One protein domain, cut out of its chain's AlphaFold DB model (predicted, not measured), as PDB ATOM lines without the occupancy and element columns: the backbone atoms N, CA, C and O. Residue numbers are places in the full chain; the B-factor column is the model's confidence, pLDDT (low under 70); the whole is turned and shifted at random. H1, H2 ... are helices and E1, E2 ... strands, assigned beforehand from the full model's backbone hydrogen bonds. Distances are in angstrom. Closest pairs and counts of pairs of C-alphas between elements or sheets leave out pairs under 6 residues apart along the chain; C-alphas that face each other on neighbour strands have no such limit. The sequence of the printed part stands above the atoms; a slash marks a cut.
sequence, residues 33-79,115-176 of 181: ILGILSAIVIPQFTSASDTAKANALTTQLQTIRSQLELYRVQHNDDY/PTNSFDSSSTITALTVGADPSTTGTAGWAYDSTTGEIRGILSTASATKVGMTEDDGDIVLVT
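AT A GLANCE: This is residues 33 to 79 and 115 to 176 of the 181 residues of the protein "Redox-sensing transcriptional repressor Rex" of Phycisphaerales bacterium (UniProt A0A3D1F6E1). One very long helix, H1, makes the longest axis, and a small curled sheet of four strands, E1 to E4, packs with the short helix H2 on part of its length. Residues 33 to 46 of H1 stick out free. The printed part has 109 residues, with two named helices and four named strands in the order H1 E1 E2 E3 H2 E4; the sheet runs E1 E2 E3 E4 and is mixed, and the class is mixed, helices and strands. The whole is loose, with a radius of gyration of the C-alphas of 16.6 A, and spans 65 by 28 by 22 A.

HOW THE PARTS SIT: Start with H1, residues 33 to 74, which has a kink of 31 degrees near residue 40. Past the cut, E1, residues 125 to 127, is the parallel neighbour of E2, residues 142 to 144; N 126 and O 142, 2.9 A, are within hydrogen-bond range. E2 and E3, residues 151 to 156, form an antiparallel hairpin, with N 143 and O 152 at 2.9 A. H2, residues 157 to 163, comes before E4, residues 172 to 175, which is parallel to E3, with N 173 and O 153 at 2.9 A. E3, H2 and E4 make a strand-helix-strand unit, two parallel neighbour strands with a helix between, its crossover right-handed. H1 only grazes the sheet, with residues 54 to 68; its closest C-alphas to E3 are those of Leu 61 and Ile 151, 7.1 A. With residues 50 to 54 alone H1 touches H2, about perpendicular at 76 degrees; Thr 51 and Val 163 have the closest C-alphas, 6.0 A. H2 is on the sheet at a height of 9.2 A. Each O i to N i+4 pair in H2 is within hydrogen-bond range, and 35 of 38 in H1.

IN THESE COORDINATES: Find C-alpha 33 at (159.718, 342.812, 227.988); from there H1 runs 61.2 A to C-alpha 74 at (186.138, 291.256, 247.580). E1 and E2 measure 6.8 A and 6.4 A, E3 16.6 A, H2 10.3 A, and E4 9.8 A, ending at C-alpha 175, (160.634, 311.725, 255.168).

THE WHOLE: The farthest C-alphas, Ile 33 and Asn 76, are 65.0 A apart. Residues 80 to 114 are cut out, with 17.3 A between C-alphas 79 and 115. The link E1 to E2 is long, and pLDDT is under 70 at residues 129 to 139 and 176.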
ATOM      1  N   ILE A  33     159.380 343.985 228.805       96.88
ATOM      2  CA  ILE A  33     159.718 342.812 227.988       96.88
ATOM      3  C   ILE A  33     160.462 341.769 228.835       96.88
ATOM      4  O   ILE A  33     160.111 340.589 228.797       96.88
ATOM      5  N   LEU A  34     161.438 342.192 229.650       96.81
ATOM      6  CA  LEU A  34     162.153 341.295 230.563       96.81
ATOM      7  C   LEU A  34     161.218 340.647 231.592       96.81
ATOM      8  O   LEU A  34     161.393 339.470 231.898       96.81
ATOM      9  N   GLY A  35     160.204 341.365 232.082       96.94
ATOM     10  CA  GLY A  35     159.196 340.823 232.994       96.94
ATOM     11  C   GLY A  35     158.367 339.704 232.361       96.94
ATOM     12  O   GLY A  35     158.219 338.639 232.956       96.94
ATOM     13  N   ILE A  36     157.889 339.907 231.127       96.94
ATOM     14  CA  ILE A  36     157.103 338.901 230.392       96.94
ATOM     15  C   ILE A  36     157.944 337.651 230.113       96.94
ATOM     16  O   ILE A  36     157.485 336.533 230.340       96.94
ATOM     17  N   LEU A  37     159.188 337.828 229.656       97.38
ATOM     18  CA  LEU A  37     160.085 336.701 229.386       97.38
ATOM     19  C   LEU A  37     160.421 335.927 230.667       97.38
ATOM     20  O   LEU A  37     160.359 334.697 230.679       97.38
ATOM     21  N   SER A  38     160.723 336.636 231.757       95.44
ATOM     22  CA  SER A  38     161.083 336.014 233.037       95.44
ATOM     23  C   SER A  38     159.950 335.157 233.603       95.44
ATOM     24  O   SER A  38     160.215 334.085 234.144       95.44
ATOM     25  N   ALA A  39     158.692 335.577 233.426       95.69
ATOM     26  CA  ALA A  39     157.525 334.835 233.906       95.69
ATOM     27  C   ALA A  39     157.393 333.429 233.288       95.69
ATOM     28  O   ALA A  39     156.900 332.519 233.949       95.69
ATOM     29  N   ILE A  40     157.847 333.237 232.045       94.88
ATOM     30  CA  ILE A  40     157.789 331.942 231.346       94.88
ATOM     31  C   ILE A  40     159.059 331.125 231.614       94.88
ATOM     32  O   ILE A  40     158.992 329.924 231.870       94.88
ATOM     33  N   VAL A  41     160.225 331.775 231.572       95.00
ATOM     34  CA  VAL A  41     161.525 331.090 231.633       95.00
ATOM     35  C   VAL A  41     161.811 330.504 233.017       95.00
ATOM     36  O   VAL A  41     162.308 329.384 233.104       95.00
ATOM     37  N   ILE A  42     161.491 331.225 234.097       93.75
ATOM     38  CA  ILE A  42     161.791 330.788 235.471       93.75
ATOM     39  C   ILE A  42     161.145 329.431 235.811       93.75
ATOM     40  O   ILE A  42     161.890 328.519 236.175       93.75
ATOM     41  N   PRO A  43     159.815 329.229 235.674       92.62
ATOM     42  CA  PRO A  43     159.199 327.952 236.041       92.62
ATOM     43  C   PRO A  43     159.697 326.787 235.176       92.62
ATOM     44  O   PRO A  43     159.923 325.692 235.694       92.62
ATOM     45  N   GLN A  44     159.930 327.023 233.880       91.88
ATOM     46  CA  GLN A  44     160.479 326.009 232.977       91.88
ATOM     47  C   GLN A  44     161.892 325.587 233.399       91.88
ATOM     48  O   GLN A  44     162.196 324.395 233.448       91.88
ATOM     49  N   PHE A  45     162.752 326.555 233.724       93.25
ATOM     50  CA  PHE A  45     164.115 326.278 234.164       93.25
ATOM     51  C   PHE A  45     164.143 325.532 235.503       93.25
ATOM     52  O   PHE A  45     164.906 324.581 235.654       93.25
ATOM     53  N   THR A  46     163.288 325.913 236.458       91.75
ATOM     54  CA  THR A  46     163.168 325.208 237.742       91.75
ATOM     55  C   THR A  46     162.777 323.747 237.539       91.75
ATOM     56  O   THR A  46     163.497 322.877 238.016       91.75
ATOM     57  N   SER A  47     161.726 323.464 236.764       91.50
ATOM     58  CA  SER A  47     161.280 322.085 236.501       91.50
ATOM     59  C   SER A  47     162.355 321.232 235.809       91.50
ATOM     60  O   SER A  47     162.581 320.078 236.185       91.50
ATOM     61  N   ALA A  48     163.072 321.808 234.838       92.50
ATOM     62  CA  ALA A  48     164.191 321.131 234.187       92.50
ATOM     63  C   ALA A  48     165.334 320.828 235.172       92.50
ATOM     64  O   ALA A  48     165.919 319.746 235.126       92.50
ATOM     65  N   SER A  49     165.624 321.758 236.086       93.56
ATOM     66  CA  SER A  49     166.623 321.578 237.144       93.56
ATOM     67  C   SER A  49     166.241 320.454 238.111       93.56
ATOM     68  O   SER A  49     167.076 319.606 238.418       93.56
ATOM     69  N   ASP A  50     164.977 320.373 238.538       92.62
ATOM     70  CA  ASP A  50     164.523 319.296 239.428       92.62
ATOM     71  C   ASP A  50     164.596 317.924 238.745       92.62
ATOM     72  O   ASP A  50     165.083 316.958 239.329       92.62
ATOM     73  N   THR A  51     164.197 317.851 237.471       92.50
ATOM     74  CA  THR A  51     164.312 316.621 236.671       92.50
ATOM     75  C   THR A  51     165.774 316.185 236.535       92.50
ATOM     76  O   THR A  51     166.096 315.003 236.643       92.50
ATOM     77  N   ALA A  52     166.692 317.138 236.343       94.56
ATOM     78  CA  ALA A  52     168.121 316.847 236.298       94.56
ATOM     79  C   ALA A  52     168.641 316.289 237.635       94.56
ATOM     80  O   ALA A  52     169.434 315.348 237.622       94.56
ATOM     81  N   LYS A  53     168.164 316.810 238.774       93.12
ATOM     82  CA  LYS A  53     168.493 316.278 240.108       93.12
ATOM     83  C   LYS A  53     167.988 314.848 240.304       93.12
ATOM     84  O   LYS A  53     168.744 314.017 240.797       93.12
ATOM     85  N   ALA A  54     166.762 314.542 239.876       92.88
ATOM     86  CA  ALA A  54     166.202 313.187 239.946       92.88
ATOM     87  C   ALA A  54     167.020 312.178 239.119       92.88
ATOM     88  O   ALA A  54     167.383 311.099 239.595       92.88
ATOM     89  N   ASN A  55     167.398 312.562 237.897       93.50
ATOM     90  CA  ASN A  55     168.241 311.735 237.034       93.50
ATOM     91  C   ASN A  55     169.650 311.537 237.616       93.50
ATOM     92  O   ASN A  55     170.204 310.436 237.547       93.50
ATOM     93  N   ALA A  56     170.228 312.591 238.199       94.12
ATOM     94  CA  ALA A  56     171.521 312.519 238.869       94.12
ATOM     95  C   ALA A  56     171.473 311.556 240.062       94.12
ATOM     96  O   ALA A  56     172.331 310.683 240.157       94.12
ATOM     97  N   LEU A  57     170.434 311.650 240.898       92.81
ATOM     98  CA  LEU A  57     170.215 310.749 242.028       92.81
ATOM     99  C   LEU A  57     170.132 309.284 241.577       92.81
ATOM    100  O   LEU A  57     170.845 308.434 242.105       92.81
ATOM    101  N   THR A  58     169.327 309.000 240.552       92.50
ATOM    102  CA  THR A  58     169.170 307.641 240.001       92.50
ATOM    103  C   THR A  58     170.503 307.086 239.484       92.50
ATOM    104  O   THR A  58     170.887 305.955 239.779       92.50
ATOM    105  N   THR A  59     171.267 307.908 238.759       94.75
ATOM    106  CA  THR A  59     172.592 307.529 238.234       94.75
ATOM    107  C   THR A  59     173.600 307.285 239.364       94.75
ATOM    108  O   THR A  59     174.408 306.352 239.305       94.75
ATOM    109  N   GLN A  60     173.558 308.111 240.413       94.50
ATOM    110  CA  GLN A  60     174.387 307.939 241.605       94.50
ATOM    111  C   GLN A  60     174.050 306.628 242.319       94.50
ATOM    112  O   GLN A  60     174.967 305.861 242.599       94.50
ATOM    113  N   LEU A  61     172.767 306.320 242.535       94.06
ATOM    114  CA  LEU A  61     172.329 305.061 243.148       94.06
ATOM    115  C   LEU A  61     172.824 303.846 242.364       94.06
ATOM    116  O   LEU A  61     173.386 302.929 242.954       94.06
ATOM    117  N   GLN A  62     172.696 303.856 241.036       94.69
ATOM    118  CA  GLN A  62     173.217 302.781 240.184       94.69
ATOM    119  C   GLN A  62     174.733 302.609 240.333       94.69
ATOM    120  O   GLN A  62     175.227 301.485 240.447       94.69
ATOM    121  N   THR A  63     175.470 303.721 240.374       95.56
ATOM    122  CA  THR A  63     176.923 303.702 240.573       95.56
ATOM    123  C   THR A  63     177.275 303.109 241.935       95.56
ATOM    124  O   THR A  63     178.117 302.216 242.004       95.56
ATOM    125  N   ILE A  64     176.608 303.555 243.004       95.19
ATOM    126  CA  ILE A  64     176.855 303.079 244.368       95.19
ATOM    127  C   ILE A  64     176.521 301.591 244.484       95.19
ATOM    128  O   ILE A  64     177.358 300.832 244.956       95.19
ATOM    129  N   ARG A  65     175.362 301.148 243.982       95.19
ATOM    130  CA  ARG A  65     174.960 299.730 243.966       95.19
ATOM    131  C   ARG A  65     175.998 298.853 243.266       95.19
ATOM    132  O   ARG A  65     176.370 297.807 243.786       95.19
ATOM    133  N   SER A  66     176.533 299.304 242.130       96.25
ATOM    134  CA  SER A  66     177.604 298.579 241.436       96.25
ATOM    135  C   SER A  66     178.894 298.491 242.257       96.25
ATOM    136  O   SER A  66     179.589 297.482 242.170       96.25
ATOM    137  N   GLN A  67     179.240 299.535 243.014       96.06
ATOM    138  CA  GLN A  67     180.424 299.526 243.874       96.06
ATOM    139  C   GLN A  67     180.226 298.678 245.132       96.06
ATOM    140  O   GLN A  67     181.155 297.995 245.546       96.06
ATOM    141  N   LEU A  68     179.020 298.676 245.704       95.06
ATOM    142  CA  LEU A  68     178.643 297.808 246.819       95.06
ATOM    143  C   LEU A  68     178.752 296.332 246.438       95.06
ATOM    144  O   LEU A  68     179.300 295.540 247.198       95.06
ATOM    145  N   GLU A  69     178.303 295.970 245.236       95.81
ATOM    146  CA  GLU A  69     178.434 294.598 244.749       95.81
ATOM    147  C   GLU A  69     179.900 294.210 244.518       95.81
ATOM    148  O   GLU A  69     180.328 293.112 244.867       95.81
ATOM    149  N   LEU A  70     180.715 295.131 243.994       95.19
ATOM    150  CA  LEU A  70     182.152 294.896 243.857       95.19
ATOM    151  C   LEU A  70     182.844 294.744 245.222       95.19
ATOM    152  O   LEU A  70     183.723 293.892 245.360       95.19
ATOM    153  N   TYR A  71     182.448 295.544 246.215       95.19
ATOM    154  CA  TYR A  71     182.932 295.423 247.589       95.19
ATOM    155  C   TYR A  71     182.609 294.038 248.147       95.19
ATOM    156  O   TYR A  71     183.513 293.359 248.626       95.19
ATOM    157  N   ARG A  72     181.353 293.597 248.019       94.50
ATOM    158  CA  ARG A  72     180.875 292.296 248.500       94.50
ATOM    159  C   ARG A  72     181.723 291.136 247.984       94.50
ATOM    160  O   ARG A  72     182.174 290.295 248.758       94.50
ATOM    161  N   VAL A  73     181.994 291.119 246.679       94.88
ATOM    162  CA  VAL A  73     182.805 290.068 246.039       94.88
ATOM    163  C   VAL A  73     184.238 290.023 246.592       94.88
ATOM    164  O   VAL A  73     184.873 288.971 246.579       94.88
ATOM    165  N   GLN A  74     184.770 291.153 247.063       94.31
ATOM    166  CA  GLN A  74     186.138 291.256 247.580       94.31
ATOM    167  C   GLN A  74     186.244 291.018 249.094       94.31
ATOM    168  O   GLN A  74     187.339 290.727 249.571       94.31
ATOM    169  N   HIS A  75     185.125 291.076 249.818       93.81
ATOM    170  CA  HIS A  75     185.059 290.997 251.278       93.81
ATOM    171  C   HIS A  75     184.155 289.852 251.740       93.81
ATOM    172  O   HIS A  75     183.185 290.060 252.454       93.81
ATOM    173  N   ASN A  76     184.468 288.626 251.315       92.25
ATOM    174  CA  ASN A  76     183.824 287.399 251.807       92.25
ATOM    175  C   ASN A  76     182.283 287.374 251.710       92.25
ATOM    176  O   ASN A  76     181.630 286.782 252.563       92.25
ATOM    177  N   ASP A  77     181.714 287.976 250.660       92.69
ATOM    178  CA  ASP A  77     180.264 288.109 250.459       92.69
ATOM    179  C   ASP A  77     179.538 289.019 251.469       92.69
ATOM    180  O   ASP A  77     178.302 289.042 251.487       92.69
ATOM    181  N   ASP A  78     180.283 289.835 252.219       91.94
ATOM    182  CA  ASP A  78     179.748 290.812 253.164       91.94
ATOM    183  C   ASP A  78     179.692 292.221 252.554       91.94
ATOM    184  O   ASP A  78     180.626 292.706 251.906       91.94
ATOM    185  N   TYR A  79     178.574 292.912 252.773       92.75
ATOM    186  CA  TYR A  79     178.425 294.316 252.398       92.75
ATOM    187  C   TYR A  79     179.069 295.245 253.443       92.75
ATOM    188  O   TYR A  79     179.106 294.919 254.632       92.75
ATOM    189  N   PRO A 115     179.358 310.293 247.813       92.38
ATOM    190  CA  PRO A 115     178.256 310.806 247.024       92.38
ATOM    191  C   PRO A 115     177.385 311.734 247.874       92.38
ATOM    192  O   PRO A 115     177.059 311.463 249.030       92.38
ATOM    193  N   THR A 116     176.993 312.848 247.270       91.50
ATOM    194  CA  THR A 116     176.055 313.812 247.848       91.50
ATOM    195  C   THR A 116     174.715 313.672 247.151       91.50
ATOM    196  O   THR A 116     174.678 313.638 245.916       91.50
ATOM    197  N   ASN A 117     173.633 313.626 247.915       89.56
ATOM    198  CA  ASN A 117     172.284 313.616 247.376       89.56
ATOM    199  C   ASN A 117     171.986 314.970 246.701       89.56
ATOM    200  O   ASN A 117     172.309 316.047 247.203       89.56
ATOM    201  N   SER A 118     171.425 314.915 245.492       90.06
ATOM    202  CA  SER A 118     171.218 316.088 244.632       90.06
ATOM    203  C   SER A 118     170.102 317.034 245.119       90.06
ATOM    204  O   SER A 118     169.996 318.162 244.621       90.06
ATOM    205  N   PHE A 119     169.266 316.604 246.071       86.81
ATOM    206  CA  PHE A 119     168.139 317.384 246.593       86.81
ATOM    207  C   PHE A 119     168.489 318.199 247.841       86.81
ATOM    208  O   PHE A 119     168.093 319.361 247.916       86.81
ATOM    209  N   ASP A 120     169.279 317.641 248.755       84.25
ATOM    210  CA  ASP A 120     169.640 318.247 250.046       84.25
ATOM    211  C   ASP A 120     171.153 318.515 250.194       84.25
ATOM    212  O   ASP A 120     171.586 319.137 251.160       84.25
ATOM    213  N   SER A 121     171.964 318.099 249.211       85.50
ATOM    214  CA  SER A 121     173.435 318.140 249.249       85.50
ATOM    215  C   SER A 121     174.058 317.350 250.405       85.50
ATOM    216  O   SER A 121     175.240 317.539 250.702       85.50
ATOM    217  N   SER A 122     173.298 316.456 251.038       85.69
ATOM    218  CA  SER A 122     173.764 315.658 252.162       85.69
ATOM    219  C   SER A 122     174.527 314.425 251.684       85.69
ATOM    220  O   SER A 122     174.168 313.781 250.696       85.69
ATOM    221  N   SER A 123     175.609 314.090 252.382       85.00
ATOM    222  CA  SER A 123     176.344 312.833 252.201       85.00
ATOM    223  C   SER A 123     176.195 311.902 253.399       85.00
ATOM    224  O   SER A 123     176.862 310.875 253.442       85.00
ATOM    225  N   THR A 124     175.390 312.245 254.401       86.56
ATOM    226  CA  THR A 124     175.217 311.390 255.580       86.56
ATOM    227  C   THR A 124     174.334 310.193 255.242       86.56
ATOM    228  O   THR A 124     173.457 310.260 254.375       86.56
ATOM    229  N   ILE A 125     174.613 309.079 255.911       86.62
ATOM    230  CA  ILE A 125     173.950 307.794 255.710       86.62
ATOM    231  C   ILE A 125     173.205 307.466 256.998       86.62
ATOM    232  O   ILE A 125     173.745 307.653 258.086       86.62
ATOM    233  N   THR A 126     171.980 306.972 256.878       85.94
ATOM    234  CA  THR A 126     171.225 306.382 257.985       85.94
ATOM    235  C   THR A 126     170.945 304.912 257.696       85.94
ATOM    236  O   THR A 126     170.879 304.497 256.536       85.94
ATOM    237  N   ALA A 127     170.789 304.114 258.750       78.50
ATOM    238  CA  ALA A 127     170.429 302.711 258.613       78.50
ATOM    239  C   ALA A 127     169.009 302.590 258.041       78.50
ATOM    240  O   ALA A 127     168.046 303.089 258.627       78.50
ATOM    241  N   LEU A 128     168.871 301.894 256.915       74.00
ATOM    242  CA  LEU A 128     167.581 301.482 256.383       74.00
ATOM    243  C   LEU A 128     167.134 300.259 257.183       74.00
ATOM    244  O   LEU A 128     167.537 299.134 256.914       74.00
ATOM    245  N   THR A 129     166.333 300.491 258.218       61.81
ATOM    246  CA  THR A 129     165.727 299.397 258.982       61.81
ATOM    247  C   THR A 129     164.335 299.155 258.415       61.81
ATOM    248  O   THR A 129     163.556 300.097 258.292       61.81
ATOM    249  N   VAL A 130     163.998 297.909 258.067       46.22
ATOM    250  CA  VAL A 130     162.658 297.558 257.566       46.22
ATOM    251  C   VAL A 130     161.600 297.999 258.586       46.22
ATOM    252  O   VAL A 130     161.522 297.451 259.684       46.22
ATOM    253  N   GLY A 131     160.795 299.001 258.225       45.78
ATOM    254  CA  GLY A 131     159.737 299.551 259.079       45.78
ATOM    255  C   GLY A 131     160.173 300.627 260.083       45.78
ATOM    256  O   GLY A 131     159.338 301.050 260.880       45.78
ATOM    257  N   ALA A 132     161.431 301.083 260.056       48.31
ATOM    258  CA  ALA A 132     161.817 302.331 260.711       48.31
ATOM    259  C   ALA A 132     161.669 303.484 259.719       48.31
ATOM    260  O   ALA A 132     162.157 303.416 258.590       48.31
ATOM    261  N   ASP A 133     161.001 304.539 260.161       49.56
ATOM    262  CA  ASP A 133     160.980 305.806 259.451       49.56
ATOM    263  C   ASP A 133     162.409 306.390 259.464       49.56
ATOM    264  O   ASP A 133     162.966 306.600 260.548       49.56
ATOM    265  N   PRO A 134     163.057 306.631 258.307       54.31
ATOM    266  CA  PRO A 134     164.369 307.278 258.280       54.31
ATOM    267  C   PRO A 134     164.333 308.725 258.805       54.31
ATOM    268  O   PRO A 134     165.393 309.347 258.900       54.31
ATOM    269  N   SER A 135     163.156 309.262 259.158       50.53
ATOM    270  CA  SER A 135     162.963 310.602 259.721       50.53
ATOM    271  C   SER A 135     163.624 310.834 261.082       50.53
ATOM    272  O   SER A 135     163.875 311.986 261.435       50.53
ATOM    273  N   THR A 136     163.981 309.799 261.853       46.59
ATOM    274  CA  THR A 136     164.434 310.012 263.243       46.59
ATOM    275  C   THR A 136     165.894 310.451 263.399       46.59
ATOM    276  O   THR A 136     166.359 310.620 264.527       46.59
ATOM    277  N   THR A 137     166.632 310.676 262.309       44.00
ATOM    278  CA  THR A 137     168.004 311.197 262.391       44.00
ATOM    279  C   THR A 137     168.199 312.301 261.361       44.00
ATOM    280  O   THR A 137     168.301 312.036 260.166       44.00
ATOM    281  N   GLY A 138     168.236 313.547 261.840       53.25
ATOM    282  CA  GLY A 138     168.332 314.761 261.031       53.25
ATOM    283  C   GLY A 138     169.215 314.641 259.780       53.25
ATOM    284  O   GLY A 138     170.394 314.297 259.852       53.25
ATOM    285  N   THR A 139     168.602 314.968 258.641       68.19
ATOM    286  CA  THR A 139     169.207 315.255 257.329       68.19
ATOM    287  C   THR A 139     170.182 314.196 256.795       68.19
ATOM    288  O   THR A 139     171.225 314.532 256.226       68.19
ATOM    289  N   ALA A 140     169.865 312.908 256.953       78.88
ATOM    290  CA  ALA A 140     170.501 311.858 256.159       78.88
ATOM    291  C   ALA A 140     170.127 312.001 254.677       78.88
ATOM    292  O   ALA A 140     168.948 312.099 254.352       78.88
ATOM    293  N   GLY A 141     171.123 311.996 253.787       85.50
ATOM    294  CA  GLY A 141     170.893 312.019 252.338       85.50
ATOM    295  C   GLY A 141     170.615 310.631 251.760       85.50
ATOM    296  O   GLY A 141     170.005 310.511 250.695       85.50
ATOM    297  N   TRP A 142     171.051 309.582 252.460       90.12
ATOM    298  CA  TRP A 142     170.989 308.194 252.005       90.12
ATOM    299  C   TRP A 142     170.487 307.273 253.115       90.12
ATOM    300  O   TRP A 142     170.925 307.386 254.258       90.12
ATOM    301  N   ALA A 143     169.618 306.330 252.766       88.19
ATOM    302  CA  ALA A 143     169.234 305.209 253.614       88.19
ATOM    303  C   ALA A 143     169.913 303.938 253.094       88.19
ATOM    304  O   ALA A 143     169.879 303.680 251.888       88.19
ATOM    305  N   TYR A 144     170.534 303.160 253.979       89.81
ATOM    306  CA  TYR A 144     171.310 301.981 253.597       89.81
ATOM    307  C   TYR A 144     171.140 300.796 254.556       89.81
ATOM    308  O   TYR A 144     171.255 300.965 255.770       89.81
ATOM    309  N   ASP A 145     170.915 299.599 254.014       88.94
ATOM    310  CA  ASP A 145     170.858 298.335 254.753       88.94
ATOM    311  C   ASP A 145     172.122 297.505 254.480       88.94
ATOM    312  O   ASP A 145     172.351 297.026 253.369       88.94
ATOM    313  N   SER A 146     172.941 297.300 255.513       87.62
ATOM    314  CA  SER A 146     174.182 296.519 255.434       87.62
ATOM    315  C   SER A 146     173.963 295.009 255.317       87.62
ATOM    316  O   SER A 146     174.898 294.288 254.988       87.62
ATOM    317  N   THR A 147     172.749 294.511 255.559       87.00
ATOM    318  CA  THR A 147     172.423 293.083 255.429       87.00
ATOM    319  C   THR A 147     172.099 292.729 253.983       87.00
ATOM    320  O   THR A 147     172.512 291.685 253.477       87.00
ATOM    321  N   THR A 148     171.338 293.594 253.313       86.56
ATOM    322  CA  THR A 148     170.849 293.365 251.947       86.56
ATOM    323  C   THR A 148     171.663 294.100 250.884       86.56
ATOM    324  O   THR A 148     171.587 293.733 249.714       86.56
ATOM    325  N   GLY A 149     172.447 295.113 251.270       87.31
ATOM    326  CA  GLY A 149     173.134 296.018 250.349       87.31
ATOM    327  C   GLY A 149     172.194 297.040 249.702       87.31
ATOM    328  O   GLY A 149     172.587 297.736 248.762       87.31
ATOM    329  N   GLU A 150     170.944 297.128 250.168       89.69
ATOM    330  CA  GLU A 150     169.963 298.064 249.636       89.69
ATOM    331  C   GLU A 150     170.346 299.499 249.999       89.69
ATOM    332  O   GLU A 150     170.581 299.828 251.161       89.69
ATOM    333  N   ILE A 151     170.384 300.371 248.988       90.56
ATOM    334  CA  ILE A 151     170.581 301.809 249.159       90.56
ATOM    335  C   ILE A 151     169.479 302.588 248.448       90.56
ATOM    336  O   ILE A 151     169.125 302.287 247.298       90.56
ATOM    337  N   ARG A 152     168.970 303.609 249.139       90.31
ATOM    338  CA  ARG A 152     167.892 304.495 248.691       90.31
ATOM    339  C   ARG A 152     168.252 305.951 249.000       90.31
ATOM    340  O   ARG A 152     168.909 306.239 250.000       90.31
ATOM    341  N   GLY A 153     167.843 306.876 248.139       89.81
ATOM    342  CA  GLY A 153     167.963 308.312 248.392       89.81
ATOM    343  C   GLY A 153     166.865 308.795 249.335       89.81
ATOM    344  O   GLY A 153     165.719 308.380 249.202       89.81
ATOM    345  N   ILE A 154     167.180 309.683 250.270       87.38
ATOM    346  CA  ILE A 154     166.168 310.279 251.148       87.38
ATOM    347  C   ILE A 154     165.690 311.599 250.541       87.38
ATOM    348  O   ILE A 154     166.499 312.452 250.170       87.38
ATOM    349  N   LEU A 155     164.376 311.763 250.401       85.06
ATOM    350  CA  LEU A 155     163.765 312.978 249.858       85.06
ATOM    351  C   LEU A 155     162.611 313.446 250.745       85.06
ATOM    352  O   LEU A 155     161.905 312.645 251.357       85.06
ATOM    353  N   SER A 156     162.356 314.757 250.744       82.50
ATOM    354  CA  SER A 156     161.091 315.273 251.266       82.50
ATOM    355  C   SER A 156     159.941 314.914 250.326       82.50
ATOM    356  O   SER A 156     160.097 314.900 249.098       82.50
ATOM    357  N   THR A 157     158.754 314.700 250.895       82.12
ATOM    358  CA  THR A 157     157.529 314.407 250.130       82.12
ATOM    359  C   THR A 157     157.256 315.465 249.052       82.12
ATOM    360  O   THR A 157     156.891 315.137 247.920       82.12
ATOM    361  N   ALA A 158     157.512 316.743 249.356       82.56
ATOM    362  CA  ALA A 158     157.376 317.842 248.400       82.56
ATOM    363  C   ALA A 158     158.345 317.716 247.209       82.56
ATOM    364  O   ALA A 158     157.948 317.931 246.060       82.56
ATOM    365  N   SER A 159     159.604 317.342 247.467       83.94
ATOM    366  CA  SER A 159     160.618 317.164 246.423       83.94
ATOM    367  C   SER A 159     160.276 315.989 245.516       83.94
ATOM    368  O   SER A 159     160.294 316.149 244.298       83.94
ATOM    369  N   ALA A 160     159.895 314.847 246.094       85.81
ATOM    370  CA  ALA A 160     159.518 313.649 245.348       85.81
ATOM    371  C   ALA A 160     158.275 313.878 244.472       85.81
ATOM    372  O   ALA A 160     158.289 313.570 243.279       85.81
ATOM    373  N   THR A 161     157.245 314.538 245.017       87.75
ATOM    374  CA  THR A 161     156.018 314.891 244.279       87.75
ATOM    375  C   THR A 161     156.317 315.767 243.062       87.75
ATOM    376  O   THR A 161     155.735 315.577 241.995       87.75
ATOM    377  N   LYS A 162     157.253 316.715 243.189       87.00
ATOM    378  CA  LYS A 162     157.617 317.653 242.117       87.00
ATOM    379  C   LYS A 162     158.222 316.966 240.889       87.00
ATOM    380  O   LYS A 162     158.038 317.455 239.775       87.00
ATOM    381  N   VAL A 163     158.940 315.861 241.093       90.06
ATOM    382  CA  VAL A 163     159.595 315.083 240.026       90.06
ATOM    383  C   VAL A 163     158.885 313.762 239.715       90.06
ATOM    384  O   VAL A 163     159.328 313.034 238.833       90.06
ATOM    385  N   GLY A 164     157.779 313.466 240.402       87.88
ATOM    386  CA  GLY A 164     156.996 312.245 240.205       87.88
ATOM    387  C   GLY A 164     157.690 310.965 240.674       87.88
ATOM    388  O   GLY A 164     157.356 309.903 240.166       87.88
ATOM    389  N   MET A 165     158.647 311.058 241.600       85.44
ATOM    390  CA  MET A 165     159.286 309.882 242.201       85.44
ATOM    391  C   MET A 165     158.424 309.348 243.346       85.44
ATOM    392  O   MET A 165     157.871 310.130 244.123       85.44
ATOM    393  N   THR A 166     158.334 308.027 243.468       83.31
ATOM    394  CA  THR A 166     157.550 307.356 244.508       83.31
ATOM    395  C   THR A 166     158.383 306.313 245.246       83.31
ATOM    396  O   THR A 166     159.410 305.854 244.753       83.31
ATOM    397  N   GLU A 167     157.950 305.916 246.442       80.69
ATOM    398  CA  GLU A 167     158.643 304.858 247.191       80.69
ATOM    399  C   GLU A 167     158.524 303.480 246.524       80.69
ATOM    400  O   GLU A 167     159.363 302.619 246.777       80.69
ATOM    401  N   ASP A 168     157.527 303.267 245.659       80.06
ATOM    402  CA  ASP A 168     157.350 302.014 244.907       80.06
ATOM    403  C   ASP A 168     158.481 301.786 243.891       80.06
ATOM    404  O   ASP A 168     158.838 300.650 243.590       80.06
ATOM    405  N   ASP A 169     159.132 302.865 243.443       77.88
ATOM    406  CA  ASP A 169     160.254 302.800 242.505       77.88
ATOM    407  C   ASP A 169     161.518 302.177 243.130       77.88
ATOM    408  O   ASP A 169     162.508 301.944 242.438       77.88
ATOM    409  N   GLY A 170     161.536 301.925 244.447       80.19
ATOM    410  CA  GLY A 170     162.669 301.296 245.140       80.19
ATOM    411  C   GLY A 170     163.887 302.209 245.333       80.19
ATOM    412  O   GLY A 170     164.748 301.916 246.155       80.19
ATOM    413  N   ASP A 171     163.943 303.350 244.649       84.12
ATOM    414  CA  ASP A 171     165.103 304.243 244.650       84.12
ATOM    415  C   ASP A 171     165.109 305.276 245.779       84.12
ATOM    416  O   ASP A 171     166.180 305.784 246.120       84.12
ATOM    417  N   ILE A 172     163.955 305.585 246.376       84.94
ATOM    418  CA  ILE A 172     163.841 306.641 247.387       84.94
ATOM    419  C   ILE A 172     163.079 306.211 248.640       84.94
ATOM    420  O   ILE A 172     162.217 305.342 248.575       84.94
ATOM    421  N   VAL A 173     163.361 306.875 249.759       83.38
ATOM    422  CA  VAL A 173     162.508 306.880 250.955       83.38
ATOM    423  C   VAL A 173     162.028 308.301 251.210       83.38
ATOM    424  O   VAL A 173     162.794 309.257 251.035       83.38
ATOM    425  N   LEU A 174     160.772 308.441 251.619       79.50
ATOM    426  CA  LEU A 174     160.200 309.732 251.970       79.50
ATOM    427  C   LEU A 174     160.336 309.991 253.465       79.50
ATOM    428  O   LEU A 174     160.029 309.136 254.288       79.50
ATOM    429  N   VAL A 175     160.754 311.205 253.805       70.75
ATOM    430  CA  VAL A 175     160.634 311.725 255.168       70.75
ATOM    431  C   VAL A 175     159.361 312.559 255.234       70.75
ATOM    432  O   VAL A 175     159.172 313.496 254.445       70.75
ATOM    433  N   THR A 176     158.471 312.205 256.160       62.25
ATOM    434  CA  THR A 176     157.391 313.092 256.586       62.25
ATOM    435  C   THR A 176     158.005 314.178 257.458       62.25
ATOM    436  O   THR A 176     158.614 313.872 258.478       62.25
TER     437      THR A 176